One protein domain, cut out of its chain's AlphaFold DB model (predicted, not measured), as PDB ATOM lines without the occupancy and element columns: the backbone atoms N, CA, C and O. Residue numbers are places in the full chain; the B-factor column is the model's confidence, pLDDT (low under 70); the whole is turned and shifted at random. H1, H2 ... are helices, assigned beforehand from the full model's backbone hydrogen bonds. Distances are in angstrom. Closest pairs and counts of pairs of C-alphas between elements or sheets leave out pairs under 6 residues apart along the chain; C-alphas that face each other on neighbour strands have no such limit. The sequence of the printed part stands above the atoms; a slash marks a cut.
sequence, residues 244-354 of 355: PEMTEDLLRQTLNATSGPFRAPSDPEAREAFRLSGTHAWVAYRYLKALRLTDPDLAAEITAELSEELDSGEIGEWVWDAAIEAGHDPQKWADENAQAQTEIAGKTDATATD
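Overview. This is residues 244 to 354 of the 355 residues of an uncharacterized protein of Streptomyces montanus (UniProt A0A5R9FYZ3). An open, zigzag chain of helices: H1 and H2 form a helical hairpin, H3 folds back from the far end of H2 as a V, and the short H4 turns the chain into the long H5, most of which sticks out as an arm, residues 335 to 354 standing free. The printed part has 111 residues with five named helices, H1 to H5 in order, and no named strand; the class is all helix. The whole is loose, with a radius of gyration of the C-alphas of 18.1 A, and elongated, spanning 59 by 38 by 23 A.

Arrangement. H1, residues 244 to 259, touches H2, residues 268 to 294, closest at the C-alphas of Thr 254 and Gly 278, 4.2 A; they run opposite ways at a tilt of 37 degrees, only just steep. H3, residues 296 to 312, touches H2 with residues 298 to 300 alone, meeting residues 288 to 292; the closest C-alphas, of Arg 292 and Ala 299, are 5.2 A apart. This second hairpin runs opposite ways at 36 degrees, only just steep. H4, residues 315 to 325, is close to H3 but not clearly touching, C-alphas 309 and 315 being 6.2 A apart. H5, residues 330 to 352, only just touches H4, only at the corner, with 3 pairs of C-alphas within 8 A, the closest those of Trp 320 and Pro 330, 6.0 A. H5 is apart from H1, H2 and H3. In each of the five helices every O i to N i+4 pair is within hydrogen-bond range.

Along the chain. H1 begins at C-alpha 244, (-22.269, -38.824, 31.095), and is 21.8 A long. H2 measures 39.2 A, H3 24.4 A, H4 15.2 A. H5, 33.5 A, ends at C-alpha 352, (12.741, -24.688, 3.020).

Size, cuts and confidence. The farthest C-alphas, of Asp 295 and Asp 354, are 60.4 A apart. The printed part has no cut and no long link. Of the printed part the mean pLDDT is 79.3; residues under 70 include 260 to 265, 293 to 297 and 347 to 354.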
ATOM      1  N   PRO A 244     -22.229 -37.789  32.128       81.06
ATOM      2  CA  PRO A 244     -22.269 -38.824  31.095       81.06
ATOM      3  C   PRO A 244     -21.515 -38.464  29.811       81.06
ATOM      4  O   PRO A 244     -20.759 -39.300  29.324       81.06
ATOM      5  N   GLU A 245     -21.667 -37.243  29.297       82.44
ATOM      6  CA  GLU A 245     -20.984 -36.786  28.076       82.44
ATOM      7  C   GLU A 245     -19.475 -36.697  28.286       82.44
ATOM      8  O   GLU A 245     -18.700 -37.250  27.508       82.44
ATOM      9  N   MET A 246     -19.045 -36.090  29.398       84.94
ATOM     10  CA  MET A 246     -17.631 -36.026  29.756       84.94
ATOM     11  C   MET A 246     -17.048 -37.435  29.940       84.94
ATOM     12  O   MET A 246     -15.948 -37.723  29.475       84.94
ATOM     13  N   THR A 247     -17.806 -38.353  30.548       86.06
ATOM     14  CA  THR A 247     -17.413 -39.764  30.667       86.06
ATOM     15  C   THR A 247     -17.234 -40.422  29.299       86.06
ATOM     16  O   THR A 247     -16.238 -41.116  29.082       86.06
ATOM     17  N   GLU A 248     -18.191 -40.241  28.390       88.94
ATOM     18  CA  GLU A 248     -18.130 -40.813  27.049       88.94
ATOM     19  C   GLU A 248     -16.920 -40.284  26.276       88.94
ATOM     20  O   GLU A 248     -16.169 -41.078  25.704       88.94
ATOM     21  N   ASP A 249     -16.683 -38.975  26.311       88.44
ATOM     22  CA  ASP A 249     -15.573 -38.336  25.611       88.44
ATOM     23  C   ASP A 249     -14.212 -38.799  26.130       88.44
ATOM     24  O   ASP A 249     -13.347 -39.174  25.333       88.44
ATOM     25  N   LEU A 250     -14.031 -38.866  27.452       91.62
ATOM     26  CA  LEU A 250     -12.791 -39.353  28.061       91.62
ATOM     27  C   LEU A 250     -12.506 -40.812  27.673       91.62
ATOM     28  O   LEU A 250     -11.370 -41.177  27.344       91.62
ATOM     29  N   LEU A 251     -13.541 -41.660  27.652       91.06
ATOM     30  CA  LEU A 251     -13.423 -43.051  27.209       91.06
ATOM     31  C   LEU A 251     -13.118 -43.143  25.711       91.06
ATOM     32  O   LEU A 251     -12.254 -43.924  25.308       91.06
ATOM     33  N   ARG A 252     -13.779 -42.333  24.880       90.50
ATOM     34  CA  ARG A 252     -13.557 -42.279  23.431       90.50
ATOM     35  C   ARG A 252     -12.139 -41.814  23.108       90.50
ATOM     36  O   ARG A 252     -11.483 -42.421  22.264       90.50
ATOM     37  N   GLN A 253     -11.640 -40.792  23.799       89.19
ATOM     38  CA  GLN A 253     -10.278 -40.281  23.651       89.19
ATOM     39  C   GLN A 253      -9.237 -41.313  24.085       89.19
ATOM     40  O   GLN A 253      -8.281 -41.557  23.347       89.19
ATOM     41  N   THR A 254      -9.469 -41.992  25.213       91.12
ATOM     42  CA  THR A 254      -8.634 -43.116  25.662       91.12
ATOM     43  C   THR A 254      -8.566 -44.193  24.580       91.12
ATOM     44  O   THR A 254      -7.481 -44.564  24.138       91.12
ATOM     45  N   LEU A 255      -9.724 -44.653  24.095       89.69
ATOM     46  CA  LEU A 255      -9.795 -45.683  23.063       89.69
ATOM     47  C   LEU A 255      -9.104 -45.237  21.777       89.69
ATOM     48  O   LEU A 255      -8.327 -46.008  21.221       89.69
ATOM     49  N   ASN A 256      -9.326 -44.008  21.312       86.50
ATOM     50  CA  ASN A 256      -8.684 -43.478  20.108       86.50
ATOM     51  C   ASN A 256      -7.154 -43.455  20.231       86.50
ATOM     52  O   ASN A 256      -6.466 -43.842  19.286       86.50
ATOM     53  N   ALA A 257      -6.632 -43.075  21.397       85.88
ATOM     54  CA  ALA A 257      -5.199 -43.054  21.668       85.88
ATOM     55  C   ALA A 257      -4.575 -44.455  21.762       85.88
ATOM     56  O   ALA A 257      -3.439 -44.653  21.328       85.88
ATOM     57  N   THR A 258      -5.303 -45.444  22.292       82.50
ATOM     58  CA  THR A 258      -4.763 -46.795  22.533       82.50
ATOM     59  C   THR A 258      -5.019 -47.787  21.397       82.50
ATOM     60  O   THR A 258      -4.272 -48.750  21.252       82.50
ATOM     61  N   SER A 259      -6.078 -47.602  20.602       76.38
ATOM     62  CA  SER A 259      -6.544 -48.607  19.628       76.38
ATOM     63  C   SER A 259      -5.962 -48.469  18.218       76.38
ATOM     64  O   SER A 259      -6.201 -49.337  17.379       76.38
ATOM     65  N   GLY A 260      -5.172 -47.430  17.927       62.44
ATOM     66  CA  GLY A 260      -4.698 -47.184  16.564       62.44
ATOM     67  C   GLY A 260      -3.278 -46.635  16.458       62.44
ATOM     68  O   GLY A 260      -3.135 -45.428  16.274       62.44
ATOM     69  N   PRO A 261      -2.225 -47.479  16.408       55.66
ATOM     70  CA  PRO A 261      -0.885 -47.026  16.018       55.66
ATOM     71  C   PRO A 261      -0.844 -46.420  14.600       55.66
ATOM     72  O   PRO A 261       0.058 -45.650  14.295       55.66
ATOM     73  N   PHE A 262      -1.843 -46.720  13.758       57.38
ATOM     74  CA  PHE A 262      -1.987 -46.206  12.388       57.38
ATOM     75  C   PHE A 262      -2.876 -44.958  12.256       57.38
ATOM     76  O   PHE A 262      -2.982 -44.410  11.165       57.38
ATOM     77  N   ARG A 263      -3.551 -44.531  13.333       59.53
ATOM     78  CA  ARG A 263      -4.337 -43.280  13.366       59.53
ATOM     79  C   ARG A 263      -3.583 -42.131  14.028       59.53
ATOM     80  O   ARG A 263      -4.038 -40.995  13.960       59.53
ATOM     81  N   ALA A 264      -2.460 -42.430  14.675       62.94
ATOM     82  CA  ALA A 264      -1.619 -41.413  15.267       62.94
ATOM     83  C   ALA A 264      -0.914 -40.588  14.174       62.94
ATOM     84  O   ALA A 264      -0.613 -41.130  13.105       62.94
ATOM     85  N   PRO A 265      -0.604 -39.311  14.448       68.69
ATOM     86  CA  PRO A 265       0.194 -38.482  13.556       68.69
ATOM     87  C   PRO A 265       1.476 -39.187  13.082       68.69
ATOM     88  O   PRO A 265       2.091 -39.986  13.805       68.69
ATOM     89  N   SER A 266       1.878 -38.913  11.840       74.56
ATOM     90  CA  SER A 266       3.155 -39.380  11.283       74.56
ATOM     91  C   SER A 266       4.345 -38.772  12.027       74.56
ATOM     92  O   SER A 266       5.362 -39.449  12.204       74.56
ATOM     93  N   ASP A 267       4.172 -37.549  12.522       82.50
ATOM     94  CA  ASP A 267       5.110 -36.840  13.380       82.50
ATOM     95  C   ASP A 267       5.279 -37.539  14.755       82.50
ATOM     96  O   ASP A 267       4.281 -37.805  15.437       82.50
ATOM     97  N   PRO A 268       6.517 -37.892  15.163       79.75
ATOM     98  CA  PRO A 268       6.796 -38.508  16.459       79.75
ATOM     99  C   PRO A 268       6.326 -37.689  17.666       79.75
ATOM    100  O   PRO A 268       5.837 -38.289  18.624       79.75
ATOM    101  N   GLU A 269       6.443 -36.360  17.625       79.12
ATOM    102  CA  GLU A 269       6.063 -35.489  18.746       79.12
ATOM    103  C   GLU A 269       4.541 -35.433  18.896       79.12
ATOM    104  O   GLU A 269       4.004 -35.734  19.966       79.12
ATOM    105  N   ALA A 270       3.819 -35.194  17.800       78.75
ATOM    106  CA  ALA A 270       2.362 -35.235  17.790       78.75
ATOM    107  C   ALA A 270       1.805 -36.629  18.143       78.75
ATOM    108  O   ALA A 270       0.747 -36.744  18.766       78.75
ATOM    109  N   ARG A 271       2.516 -37.714  17.802       80.31
ATOM    110  CA  ARG A 271       2.163 -39.077  18.233       80.31
ATOM    111  C   ARG A 271       2.288 -39.260  19.740       80.31
ATOM    112  O   ARG A 271       1.432 -39.920  20.330       80.31
ATOM    113  N   GLU A 272       3.338 -38.725  20.350       83.69
ATOM    114  CA  GLU A 272       3.528 -38.827  21.795       83.69
ATOM    115  C   GLU A 272       2.514 -37.966  22.554       83.69
ATOM    116  O   GLU A 272       1.846 -38.468  23.457       83.69
ATOM    117  N   ALA A 273       2.283 -36.729  22.107       83.12
ATOM    118  CA  ALA A 273       1.221 -35.872  22.632       83.12
ATOM    119  C   ALA A 273      -0.159 -36.553  22.564       83.12
ATOM    120  O   ALA A 273      -0.914 -36.539  23.538       83.12
ATOM    121  N   PHE A 274      -0.474 -37.229  21.454       83.19
ATOM    122  CA  PHE A 274      -1.724 -37.977  21.303       83.19
ATOM    123  C   PHE A 274      -1.855 -39.136  22.312       83.19
ATOM    124  O   PHE A 274      -2.930 -39.357  22.873       83.19
ATOM    125  N   ARG A 275      -0.763 -39.858  22.604       84.50
ATOM    126  CA  ARG A 275      -0.749 -40.927  23.622       84.50
ATOM    127  C   ARG A 275      -0.877 -40.390  25.044       84.50
ATOM    128  O   ARG A 275      -1.629 -40.957  25.841       84.50
ATOM    129  N   LEU A 276      -0.164 -39.309  25.357       87.31
ATOM    130  CA  LEU A 276      -0.250 -38.634  26.652       87.31
ATOM    131  C   LEU A 276      -1.669 -38.125  26.896       87.31
ATOM    132  O   LEU A 276      -2.241 -38.387  27.950       87.31
ATOM    133  N   SER A 277      -2.280 -37.513  25.880       86.81
ATOM    134  CA  SER A 277      -3.671 -37.066  25.912       86.81
ATOM    135  C   SER A 277      -4.641 -38.206  26.254       86.81
ATOM    136  O   SER A 277      -5.464 -38.062  27.156       86.81
ATOM    137  N   GLY A 278      -4.502 -39.377  25.625       88.81
ATOM    138  CA  GLY A 278      -5.311 -40.552  25.973       88.81
ATOM    139  C   GLY A 278      -5.058 -41.103  27.378       88.81
ATOM    140  O   GLY A 278      -5.989 -41.552  28.044       88.81
ATOM    141  N   THR A 279      -3.813 -41.049  27.851       90.38
ATOM    142  CA  THR A 279      -3.453 -41.480  29.209       90.38
ATOM    143  C   THR A 279      -4.072 -40.554  30.256       90.38
ATOM    144  O   THR A 279      -4.679 -41.030  31.215       90.38
ATOM    145  N   HIS A 280      -3.990 -39.239  30.050       92.12
ATOM    146  CA  HIS A 280      -4.641 -38.254  30.911       92.12
ATOM    147  C   HIS A 280      -6.166 -38.378  30.863       92.12
ATOM    148  O   HIS A 280      -6.797 -38.336  31.916       92.12
ATOM    149  N   ALA A 281      -6.756 -38.638  29.691       91.25
ATOM    150  CA  ALA A 281      -8.191 -38.885  29.573       91.25
ATOM    151  C   ALA A 281      -8.638 -40.098  30.410       91.25
ATOM    152  O   ALA A 281      -9.647 -40.043  31.116       91.25
ATOM    153  N   TRP A 282      -7.851 -41.179  30.413       91.69
ATOM    154  CA  TRP A 282      -8.121 -42.341  31.262       91.69
ATOM    155  C   TRP A 282      -8.037 -42.003  32.753       91.69
ATOM    156  O   TRP A 282      -8.914 -42.392  33.526       91.69
ATOM    157  N   VAL A 283      -7.002 -41.268  33.167       93.06
ATOM    158  CA  VAL A 283      -6.828 -40.826  34.559       93.06
ATOM    159  C   VAL A 283      -8.005 -39.953  35.004       93.06
ATOM    160  O   VAL A 283      -8.619 -40.243  36.032       93.06
ATOM    161  N   ALA A 284      -8.386 -38.960  34.199       91.00
ATOM    162  CA  ALA A 284      -9.531 -38.092  34.463       91.00
ATOM    163  C   ALA A 284     -10.840 -38.889  34.575       91.00
ATOM    164  O   ALA A 284     -11.592 -38.696  35.527       91.00
ATOM    165  N   TYR A 285     -11.077 -39.872  33.695       89.56
ATOM    166  CA  TYR A 285     -12.242 -40.759  33.806       89.56
ATOM    167  C   TYR A 285     -12.256 -41.526  35.136       89.56
ATOM    168  O   TYR A 285     -13.304 -41.668  35.773       89.56
ATOM    169  N   ARG A 286     -11.099 -42.033  35.580       90.06
ATOM    170  CA  ARG A 286     -10.993 -42.759  36.854       90.06
ATOM    171  C   ARG A 286     -11.284 -41.854  38.046       90.06
ATOM    172  O   ARG A 286     -11.978 -42.314  38.954       90.06
ATOM    173  N   TYR A 287     -10.815 -40.608  38.025       88.75
ATOM    174  CA  TYR A 287     -11.129 -39.626  39.063       88.75
ATOM    175  C   TYR A 287     -12.601 -39.230  39.051       88.75
ATOM    176  O   TYR A 287     -13.248 -39.369  40.082       88.75
ATOM    177  N   LEU A 288     -13.169 -38.873  37.896       86.44
ATOM    178  CA  LEU A 288     -14.588 -38.530  37.773       86.44
ATOM    179  C   LEU A 288     -15.493 -39.682  38.230       86.44
ATOM    180  O   LEU A 288     -16.472 -39.475  38.942       86.44
ATOM    181  N   LYS A 289     -15.142 -40.928  37.885       80.69
ATOM    182  CA  LYS A 289     -15.861 -42.114  38.363       80.69
ATOM    183  C   LYS A 289     -15.765 -42.275  39.880       80.69
ATOM    184  O   LYS A 289     -16.769 -42.611  40.504       80.69
ATOM    185  N   ALA A 290     -14.580 -42.099  40.463       76.25
ATOM    186  CA  ALA A 290     -14.392 -42.216  41.907       76.25
ATOM    187  C   ALA A 290     -15.144 -41.105  42.651       76.25
ATOM    188  O   ALA A 290     -15.833 -41.391  43.630       76.25
ATOM    189  N   LEU A 291     -15.071 -39.878  42.137       80.56
ATOM    190  CA  LEU A 291     -15.772 -38.715  42.657       80.56
ATOM    191  C   LEU A 291     -17.281 -38.939  42.603       80.56
ATOM    192  O   LEU A 291     -17.913 -38.929  43.642       80.56
ATOM    193  N   ARG A 292     -17.842 -39.327  41.453       75.38
ATOM    194  CA  ARG A 292     -19.272 -39.649  41.320       75.38
ATOM    195  C   ARG A 292     -19.746 -40.750  42.276       75.38
ATOM    196  O   ARG A 292     -20.897 -40.742  42.691       75.38
ATOM    197  N   LEU A 293     -18.904 -41.741  42.572       66.81
ATOM    198  CA  LEU A 293     -19.247 -42.808  43.520       66.81
ATOM    199  C   LEU A 293     -19.184 -42.346  44.981       66.81
ATOM    200  O   LEU A 293     -19.875 -42.920  45.818       66.81
ATOM    201  N   THR A 294     -18.338 -41.361  45.274       66.62
ATOM    202  CA  THR A 294     -18.084 -40.867  46.633       66.62
ATOM    203  C   THR A 294     -19.021 -39.714  46.986       66.62
ATOM    204  O   THR A 294     -19.561 -39.683  48.086       66.62
ATOM    205  N   ASP A 295     -19.221 -38.800  46.043       67.62
ATOM    206  CA  ASP A 295     -20.039 -37.600  46.147       67.62
ATOM    207  C   ASP A 295     -20.551 -37.188  44.747       67.62
ATOM    208  O   ASP A 295     -19.854 -36.507  43.986       67.62
ATOM    209  N   PRO A 296     -21.757 -37.641  44.358       67.00
ATOM    210  CA  PRO A 296     -22.356 -37.303  43.069       67.00
ATOM    211  C   PRO A 296     -22.602 -35.803  42.865       67.00
ATOM    212  O   PRO A 296     -22.585 -35.358  41.719       67.00
ATOM    213  N   ASP A 297     -22.843 -35.052  43.941       60.16
ATOM    214  CA  ASP A 297     -23.187 -33.631  43.861       60.16
ATOM    215  C   ASP A 297     -21.921 -32.806  43.644       60.16
ATOM    216  O   ASP A 297     -21.869 -32.024  42.700       60.16
ATOM    217  N   LEU A 298     -20.862 -33.079  44.414       70.00
ATOM    218  CA  LEU A 298     -19.547 -32.484  44.168       70.00
ATOM    219  C   LEU A 298     -19.006 -32.871  42.787       70.00
ATOM    220  O   LEU A 298     -18.382 -32.060  42.115       70.00
ATOM    221  N   ALA A 299     -19.278 -34.095  42.317       75.06
ATOM    222  CA  ALA A 299     -18.951 -34.471  40.944       75.06
ATOM    223  C   ALA A 299     -19.676 -33.592  39.917       75.06
ATOM    224  O   ALA A 299     -19.074 -33.240  38.906       75.06
ATOM    225  N   ALA A 300     -20.948 -33.260  40.150       69.75
ATOM    226  CA  ALA A 300     -21.732 -32.413  39.256       69.75
ATOM    227  C   ALA A 300     -21.289 -30.948  39.320       69.75
ATOM    228  O   ALA A 300     -21.186 -30.316  38.275       69.75
ATOM    229  N   GLU A 301     -20.984 -30.444  40.515       71.75
ATOM    230  CA  GLU A 301     -20.437 -29.105  40.755       71.75
ATOM    231  C   GLU A 301     -19.090 -28.931  40.052       71.75
ATOM    232  O   GLU A 301     -19.003 -28.127  39.133       71.75
ATOM    233  N   ILE A 302     -18.106 -29.787  40.348       79.94
ATOM    234  CA  ILE A 302     -16.779 -29.746  39.714       79.94
ATOM    235  C   ILE A 302     -16.885 -29.907  38.195       79.94
ATOM    236  O   ILE A 302     -16.163 -29.261  37.447       79.94
ATOM    237  N   THR A 303     -17.784 -30.766  37.702       79.81
ATOM    238  CA  THR A 303     -17.977 -30.935  36.251       79.81
ATOM    239  C   THR A 303     -18.583 -29.684  35.605       79.81
ATOM    240  O   THR A 303     -18.222 -29.349  34.475       79.81
ATOM    241  N   ALA A 304     -19.488 -28.991  36.301       70.94
ATOM    242  CA  ALA A 304     -20.059 -27.732  35.840       70.94
ATOM    243  C   ALA A 304     -19.015 -26.608  35.853       70.94
ATOM    244  O   ALA A 304     -18.882 -25.929  34.840       70.94
ATOM    245  N   GLU A 305     -18.243 -26.481  36.936       76.81
ATOM    246  CA  GLU A 305     -17.130 -25.529  37.065       76.81
ATOM    247  C   GLU A 305     -16.085 -25.754  35.972       76.81
ATOM    248  O   GLU A 305     -15.830 -24.849  35.190       76.81
ATOM    249  N   LEU A 306     -15.565 -26.981  35.813       79.56
ATOM    250  CA  LEU A 306     -14.603 -27.292  34.747       79.56
ATOM    251  C   LEU A 306     -15.148 -26.972  33.355       79.56
ATOM    252  O   LEU A 306     -14.385 -26.639  32.454       79.56
ATOM    253  N   SER A 307     -16.454 -27.140  33.145       72.25
ATOM    254  CA  SER A 307     -17.049 -26.815  31.854       72.25
ATOM    255  C   SER A 307     -17.129 -25.307  31.630       72.25
ATOM    256  O   SER A 307     -16.790 -24.854  30.545       72.25
ATOM    257  N   GLU A 308     -17.531 -24.538  32.644       68.62
ATOM    258  CA  GLU A 308     -17.501 -23.071  32.606       68.62
ATOM    259  C   GLU A 308     -16.078 -22.557  32.386       68.62
ATOM    260  O   GLU A 308     -15.848 -21.669  31.561       68.62
ATOM    261  N   GLU A 309     -15.112 -23.185  33.052       73.19
ATOM    262  CA  GLU A 309     -13.712 -22.872  32.876       73.19
ATOM    263  C   GLU A 309     -13.277 -23.089  31.417       73.19
ATOM    264  O   GLU A 309     -12.811 -22.173  30.731       73.19
ATOM    265  N   LEU A 310     -13.485 -24.294  30.892       73.69
ATOM    266  CA  LEU A 310     -13.134 -24.609  29.509       73.69
ATOM    267  C   LEU A 310     -13.840 -23.694  28.493       73.69
ATOM    268  O   LEU A 310     -13.246 -23.377  27.460       73.69
ATOM    269  N   ASP A 311     -15.060 -23.244  28.793       65.50
ATOM    270  CA  ASP A 311     -15.854 -22.363  27.935       65.50
ATOM    271  C   ASP A 311     -15.349 -20.907  27.924       65.50
ATOM    272  O   ASP A 311     -15.503 -20.214  26.917       65.50
ATOM    273  N   SER A 312     -14.723 -20.431  29.003       74.38
ATOM    274  CA  SER A 312     -14.223 -19.047  29.104       74.38
ATOM    275  C   SER A 312     -13.072 -18.724  28.138       74.38
ATOM    276  O   SER A 312     -12.872 -17.570  27.763       74.38
ATOM    277  N   GLY A 313     -12.282 -19.735  27.754       73.12
ATOM    278  CA  GLY A 313     -11.001 -19.554  27.065       73.12
ATOM    279  C   GLY A 313      -9.850 -19.043  27.950       73.12
ATOM    280  O   GLY A 313      -8.727 -18.937  27.460       73.12
ATOM    281  N   GLU A 314     -10.087 -18.789  29.239       79.56
ATOM    282  CA  GLU A 314      -9.118 -18.251  30.210       79.56
ATOM    283  C   GLU A 314      -8.342 -19.349  30.954       79.56
ATOM    284  O   GLU A 314      -7.553 -19.066  31.852       79.56
ATOM    285  N   ILE A 315      -8.478 -20.616  30.538       79.88
ATOM    286  CA  ILE A 315      -7.820 -21.760  31.192       79.88
ATOM    287  C   ILE A 315      -6.303 -21.586  31.358       79.88
ATOM    288  O   ILE A 315      -5.721 -22.101  32.308       79.88
ATOM    289  N   GLY A 316      -5.653 -20.845  30.457       80.38
ATOM    290  CA  GLY A 316      -4.232 -20.526  30.575       80.38
ATOM    291  C   GLY A 316      -3.898 -19.690  31.816       80.38
ATOM    292  O   GLY A 316      -2.870 -19.943  32.439       80.38
ATOM    293  N   GLU A 317      -4.760 -18.744  32.191       83.25
ATOM    294  CA  GLU A 317      -4.580 -17.887  33.367       83.25
ATOM    295  C   GLU A 317      -4.826 -18.674  34.659       83.25
ATOM    296  O   GLU A 317      -3.991 -18.654  35.561       83.25
ATOM    297  N   TRP A 318      -5.885 -19.482  34.725       81.25
ATOM    298  CA  TRP A 318      -6.141 -20.284  35.928       81.25
ATOM    299  C   TRP A 318      -5.110 -21.383  36.156       81.25
ATOM    300  O   TRP A 318      -4.711 -21.627  37.293       81.25
ATOM    301  N   VAL A 319      -4.621 -22.029  35.091       86.06
ATOM    302  CA  VAL A 319      -3.520 -22.997  35.213       86.06
ATOM    303  C   VAL A 319      -2.248 -22.309  35.710       86.06
ATOM    304  O   VAL A 319      -1.489 -22.911  36.473       86.06
ATOM    305  N   TRP A 320      -2.012 -21.057  35.310       89.00
ATOM    306  CA  TRP A 320      -0.884 -20.267  35.796       89.00
ATOM    307  C   TRP A 320      -0.980 -20.018  37.303       89.00
ATOM    308  O   TRP A 320      -0.030 -20.305  38.036       89.00
ATOM    309  N   ASP A 321      -2.136 -19.557  37.775       87.12
ATOM    310  CA  ASP A 321      -2.379 -19.295  39.195       87.12
ATOM    311  C   ASP A 321      -2.302 -20.581  40.030       87.12
ATOM    312  O   ASP A 321      -1.592 -20.626  41.040       87.12
ATOM    313  N   ALA A 322      -2.927 -21.665  39.564       83.62
ATOM    314  CA  ALA A 322      -2.874 -22.972  40.219       83.62
ATOM    315  C   ALA A 322      -1.439 -23.526  40.306       83.62
ATOM    316  O   ALA A 322      -1.068 -24.164  41.295       83.62
ATOM    317  N   ALA A 323      -0.598 -23.270  39.297       84.81
ATOM    318  CA  ALA A 323       0.808 -23.658  39.327       84.81
ATOM    319  C   ALA A 323       1.590 -22.886  40.403       84.81
ATOM    320  O   ALA A 323       2.380 -23.499  41.127       84.81
ATOM    321  N   ILE A 324       1.357 -21.576  40.547       89.62
ATOM    322  CA  ILE A 324       1.975 -20.761  41.607       89.62
ATOM    323  C   ILE A 324       1.536 -21.259  42.985       89.62
ATOM    324  O   ILE A 324       2.380 -21.449  43.864       89.62
ATOM    325  N   GLU A 325       0.240 -21.508  43.173       85.50
ATOM    326  CA  GLU A 325      -0.308 -22.014  44.435       85.50
ATOM    327  C   GLU A 325       0.294 -23.376  44.815       85.50
ATOM    328  O   GLU A 325       0.653 -23.609  45.972       85.50
ATOM    329  N   ALA A 326       0.509 -24.248  43.828       84.38
ATOM    330  CA  ALA A 326       1.186 -25.530  44.004       84.38
ATOM    331  C   ALA A 326       2.709 -25.415  44.249       84.38
ATOM    332  O   ALA A 326       3.379 -26.428  44.464       84.38
ATOM    333  N   GLY A 327       3.275 -24.202  44.246       91.19
ATOM    334  CA  GLY A 327       4.699 -23.945  44.474       91.19
ATOM    335  C   GLY A 327       5.584 -24.177  43.245       91.19
ATOM    336  O   GLY A 327       6.783 -24.433  43.391       91.19
ATOM    337  N   HIS A 328       5.009 -24.124  42.043       94.88
ATOM    338  CA  HIS A 328       5.728 -24.217  40.775       94.88
ATOM    339  C   HIS A 328       6.050 -22.833  40.182       94.88
ATOM    340  O   HIS A 328       5.552 -21.807  40.637       94.88
ATOM    341  N   ASP A 329       6.916 -22.815  39.162       93.00
ATOM    342  CA  ASP A 329       7.326 -21.609  38.431       93.00
ATOM    343  C   ASP A 329       6.799 -21.675  36.983       93.00
ATOM    344  O   ASP A 329       7.491 -22.196  36.099       93.00
ATOM    345  N   PRO A 330       5.562 -21.207  36.728       91.56
ATOM    346  CA  PRO A 330       4.981 -21.240  35.387       91.56
ATOM    347  C   PRO A 330       5.680 -20.291  34.402       91.56
ATOM    348  O   PRO A 330       5.691 -20.574  33.203       91.56
ATOM    349  N   GLN A 331       6.338 -19.225  34.884       94.44
ATOM    350  CA  GLN A 331       7.109 -18.319  34.027       94.44
ATOM    351  C   GLN A 331       8.275 -19.051  33.375       94.44
ATOM    352  O   GLN A 331       8.473 -18.951  32.165       94.44
ATOM    353  N   LYS A 332       9.000 -19.855  34.157       94.19
ATOM    354  CA  LYS A 332      10.074 -20.688  33.625       94.19
ATOM    355  C   LYS A 332       9.580 -21.628  32.518       94.19
ATOM    356  O   LYS A 332      10.249 -21.755  31.497       94.19
ATOM    357  N   TRP A 333       8.421 -22.266  32.690       93.00
ATOM    358  CA  TRP A 333       7.852 -23.158  31.669       93.00
ATOM    359  C   TRP A 333       7.463 -22.412  30.391       93.00
ATOM    360  O   TRP A 333       7.692 -22.914  29.290       93.00
ATOM    361  N   ALA A 334       6.898 -21.211  30.524       89.12
ATOM    362  CA  ALA A 334       6.561 -20.366  29.385       89.12
ATOM    363  C   ALA A 334       7.813 -19.948  28.599       89.12
ATOM    364  O   ALA A 334       7.829 -20.054  27.370       89.12
ATOM    365  N   ASP A 335       8.877 -19.552  29.302       91.62
ATOM    366  CA  ASP A 335      10.156 -19.170  28.698       91.62
ATOM    367  C   ASP A 335      10.811 -20.357  27.967       91.62
ATOM    368  O   ASP A 335      11.272 -20.211  26.832       91.62
ATOM    369  N   GLU A 336      10.812 -21.547  28.580       89.25
ATOM    370  CA  GLU A 336      11.313 -22.790  27.974       89.25
ATOM    371  C   GLU A 336      10.528 -23.160  26.705       89.25
ATOM    372  O   GLU A 336      11.118 -23.518  25.682       89.25
ATOM    373  N   ASN A 337       9.199 -23.019  26.729       85.62
ATOM    374  CA  ASN A 337       8.353 -23.300  25.572       85.62
ATOM    375  C   ASN A 337       8.574 -22.286  24.433       85.62
ATOM    376  O   ASN A 337       8.668 -22.671  23.268       85.62
ATOM    377  N   ALA A 338       8.726 -20.996  24.750       84.81
ATOM    378  CA  ALA A 338       9.028 -19.957  23.761       84.81
ATOM    379  C   ALA A 338      10.392 -20.184  23.079       84.81
ATOM    380  O   ALA A 338      10.530 -20.005  21.863       84.81
ATOM    381  N   GLN A 339      11.395 -20.634  23.842       84.44
ATOM    382  CA  GLN A 339      12.691 -21.043  23.294       84.44
ATOM    383  C   GLN A 339      12.540 -22.243  22.350       84.44
ATOM    384  O   GLN A 339      12.998 -22.176  21.208       84.44
ATOM    385  N   ALA A 340      11.827 -23.292  22.773       80.62
ATOM    386  CA  ALA A 340      11.589 -24.478  21.949       80.62
ATOM    387  C   ALA A 340      10.860 -24.144  20.632       80.62
ATOM    388  O   ALA A 340      11.260 -24.612  19.564       80.62
ATOM    389  N   GLN A 341       9.841 -23.280  20.670       79.50
ATOM    390  CA  GLN A 341       9.125 -22.826  19.470       79.50
ATOM    391  C   GLN A 341      10.036 -22.063  18.500       79.50
ATOM    392  O   GLN A 341       9.958 -22.267  17.286       79.50
ATOM    393  N   THR A 342      10.936 -21.227  19.021       82.50
ATOM    394  CA  THR A 342      11.906 -20.485  18.201       82.50
ATOM    395  C   THR A 342      12.895 -21.431  17.509       82.50
ATOM    396  O   THR A 342      13.209 -21.252  16.331       82.50
ATOM    397  N   GLU A 343      13.351 -22.480  18.200       77.56
ATOM    398  CA  GLU A 343      14.229 -23.503  17.616       77.56
ATOM    399  C   GLU A 343      13.542 -24.328  16.519       77.56
ATOM    400  O   GLU A 343      14.169 -24.661  15.510       77.56
ATOM    401  N   ILE A 344      12.258 -24.654  16.694       75.56
ATOM    402  CA  ILE A 344      11.461 -25.376  15.693       75.56
ATOM    403  C   ILE A 344      11.242 -24.502  14.450       75.56
ATOM    404  O   ILE A 344      11.454 -24.971  13.327       75.56
ATOM    405  N   ALA A 345      10.892 -23.225  14.625       71.06
ATOM    406  CA  ALA A 345      10.721 -22.286  13.515       71.06
ATOM    407  C   ALA A 345      12.020 -22.132  12.699       71.06
ATOM    408  O   ALA A 345      12.005 -22.279  11.478       71.06
ATOM    409  N   GLY A 346      13.165 -21.970  13.374       70.44
ATOM    410  CA  GLY A 346      14.471 -21.860  12.714       70.44
ATOM    411  C   GLY A 346      14.901 -23.121  11.950       70.44
ATOM    412  O   GLY A 346      15.529 -23.017  10.896       70.44
ATOM    413  N   LYS A 347      14.541 -24.319  12.432       68.88
ATOM    414  CA  LYS A 347      14.785 -25.583  11.709       68.88
ATOM    415  C   LYS A 347      13.898 -25.722  10.471       68.88
ATOM    416  O   LYS A 347      14.368 -26.230   9.456       68.88
ATOM    417  N   THR A 348      12.654 -25.253  10.548       61.47
ATOM    418  CA  THR A 348      11.676 -25.343   9.452       61.47
ATOM    419  C   THR A 348      12.062 -24.427   8.284       61.47
ATOM    420  O   THR A 348      12.028 -24.861   7.128       61.47
ATOM    421  N   ASP A 349      12.541 -23.212   8.576       56.03
ATOM    422  CA  ASP A 349      13.035 -22.263   7.567       56.03
ATOM    423  C   ASP A 349      14.321 -22.747   6.872       56.03
ATOM    424  O   ASP A 349      14.461 -22.595   5.655       56.03
ATOM    425  N   ALA A 350      15.231 -23.397   7.607       54.22
ATOM    426  CA  ALA A 350      16.462 -23.966   7.046       54.22
ATOM    427  C   ALA A 350      16.193 -25.132   6.074       54.22
ATOM    428  O   ALA A 350      16.891 -25.283   5.076       54.22
ATOM    429  N   THR A 351      15.152 -25.934   6.313       54.06
ATOM    430  CA  THR A 351      14.733 -27.000   5.384       54.06
ATOM    431  C   THR A 351      13.989 -26.498   4.144       54.06
ATOM    432  O   THR A 351      13.924 -27.221   3.155       54.06
ATOM    433  N   ALA A 352      13.445 -25.276   4.161       53.03
ATOM    434  CA  ALA A 352      12.741 -24.688   3.020       53.03
ATOM    435  C   ALA A 352      13.673 -23.969   2.021       53.03
ATOM    436  O   ALA A 352      13.248 -23.670   0.908       53.03
ATOM    437  N   THR A 353      14.929 -23.693   2.397       52.25
ATOM    438  CA  THR A 353      15.904 -22.978   1.546       52.25
ATOM    439  C   THR A 353      16.824 -23.887   0.718       52.25
ATOM    440  O   THR A 353      17.482 -23.389  -0.191       52.25
ATOM    441  N   ASP A 354      16.821 -25.200   0.974       48.88
ATOM    442  CA  ASP A 354      17.637 -26.215   0.275       48.88
ATOM    443  C   ASP A 354      16.817 -27.110  -0.696       48.88
ATOM    444  O   ASP A 354      17.286 -28.175  -1.110       48.88
TER     445      ASP A 354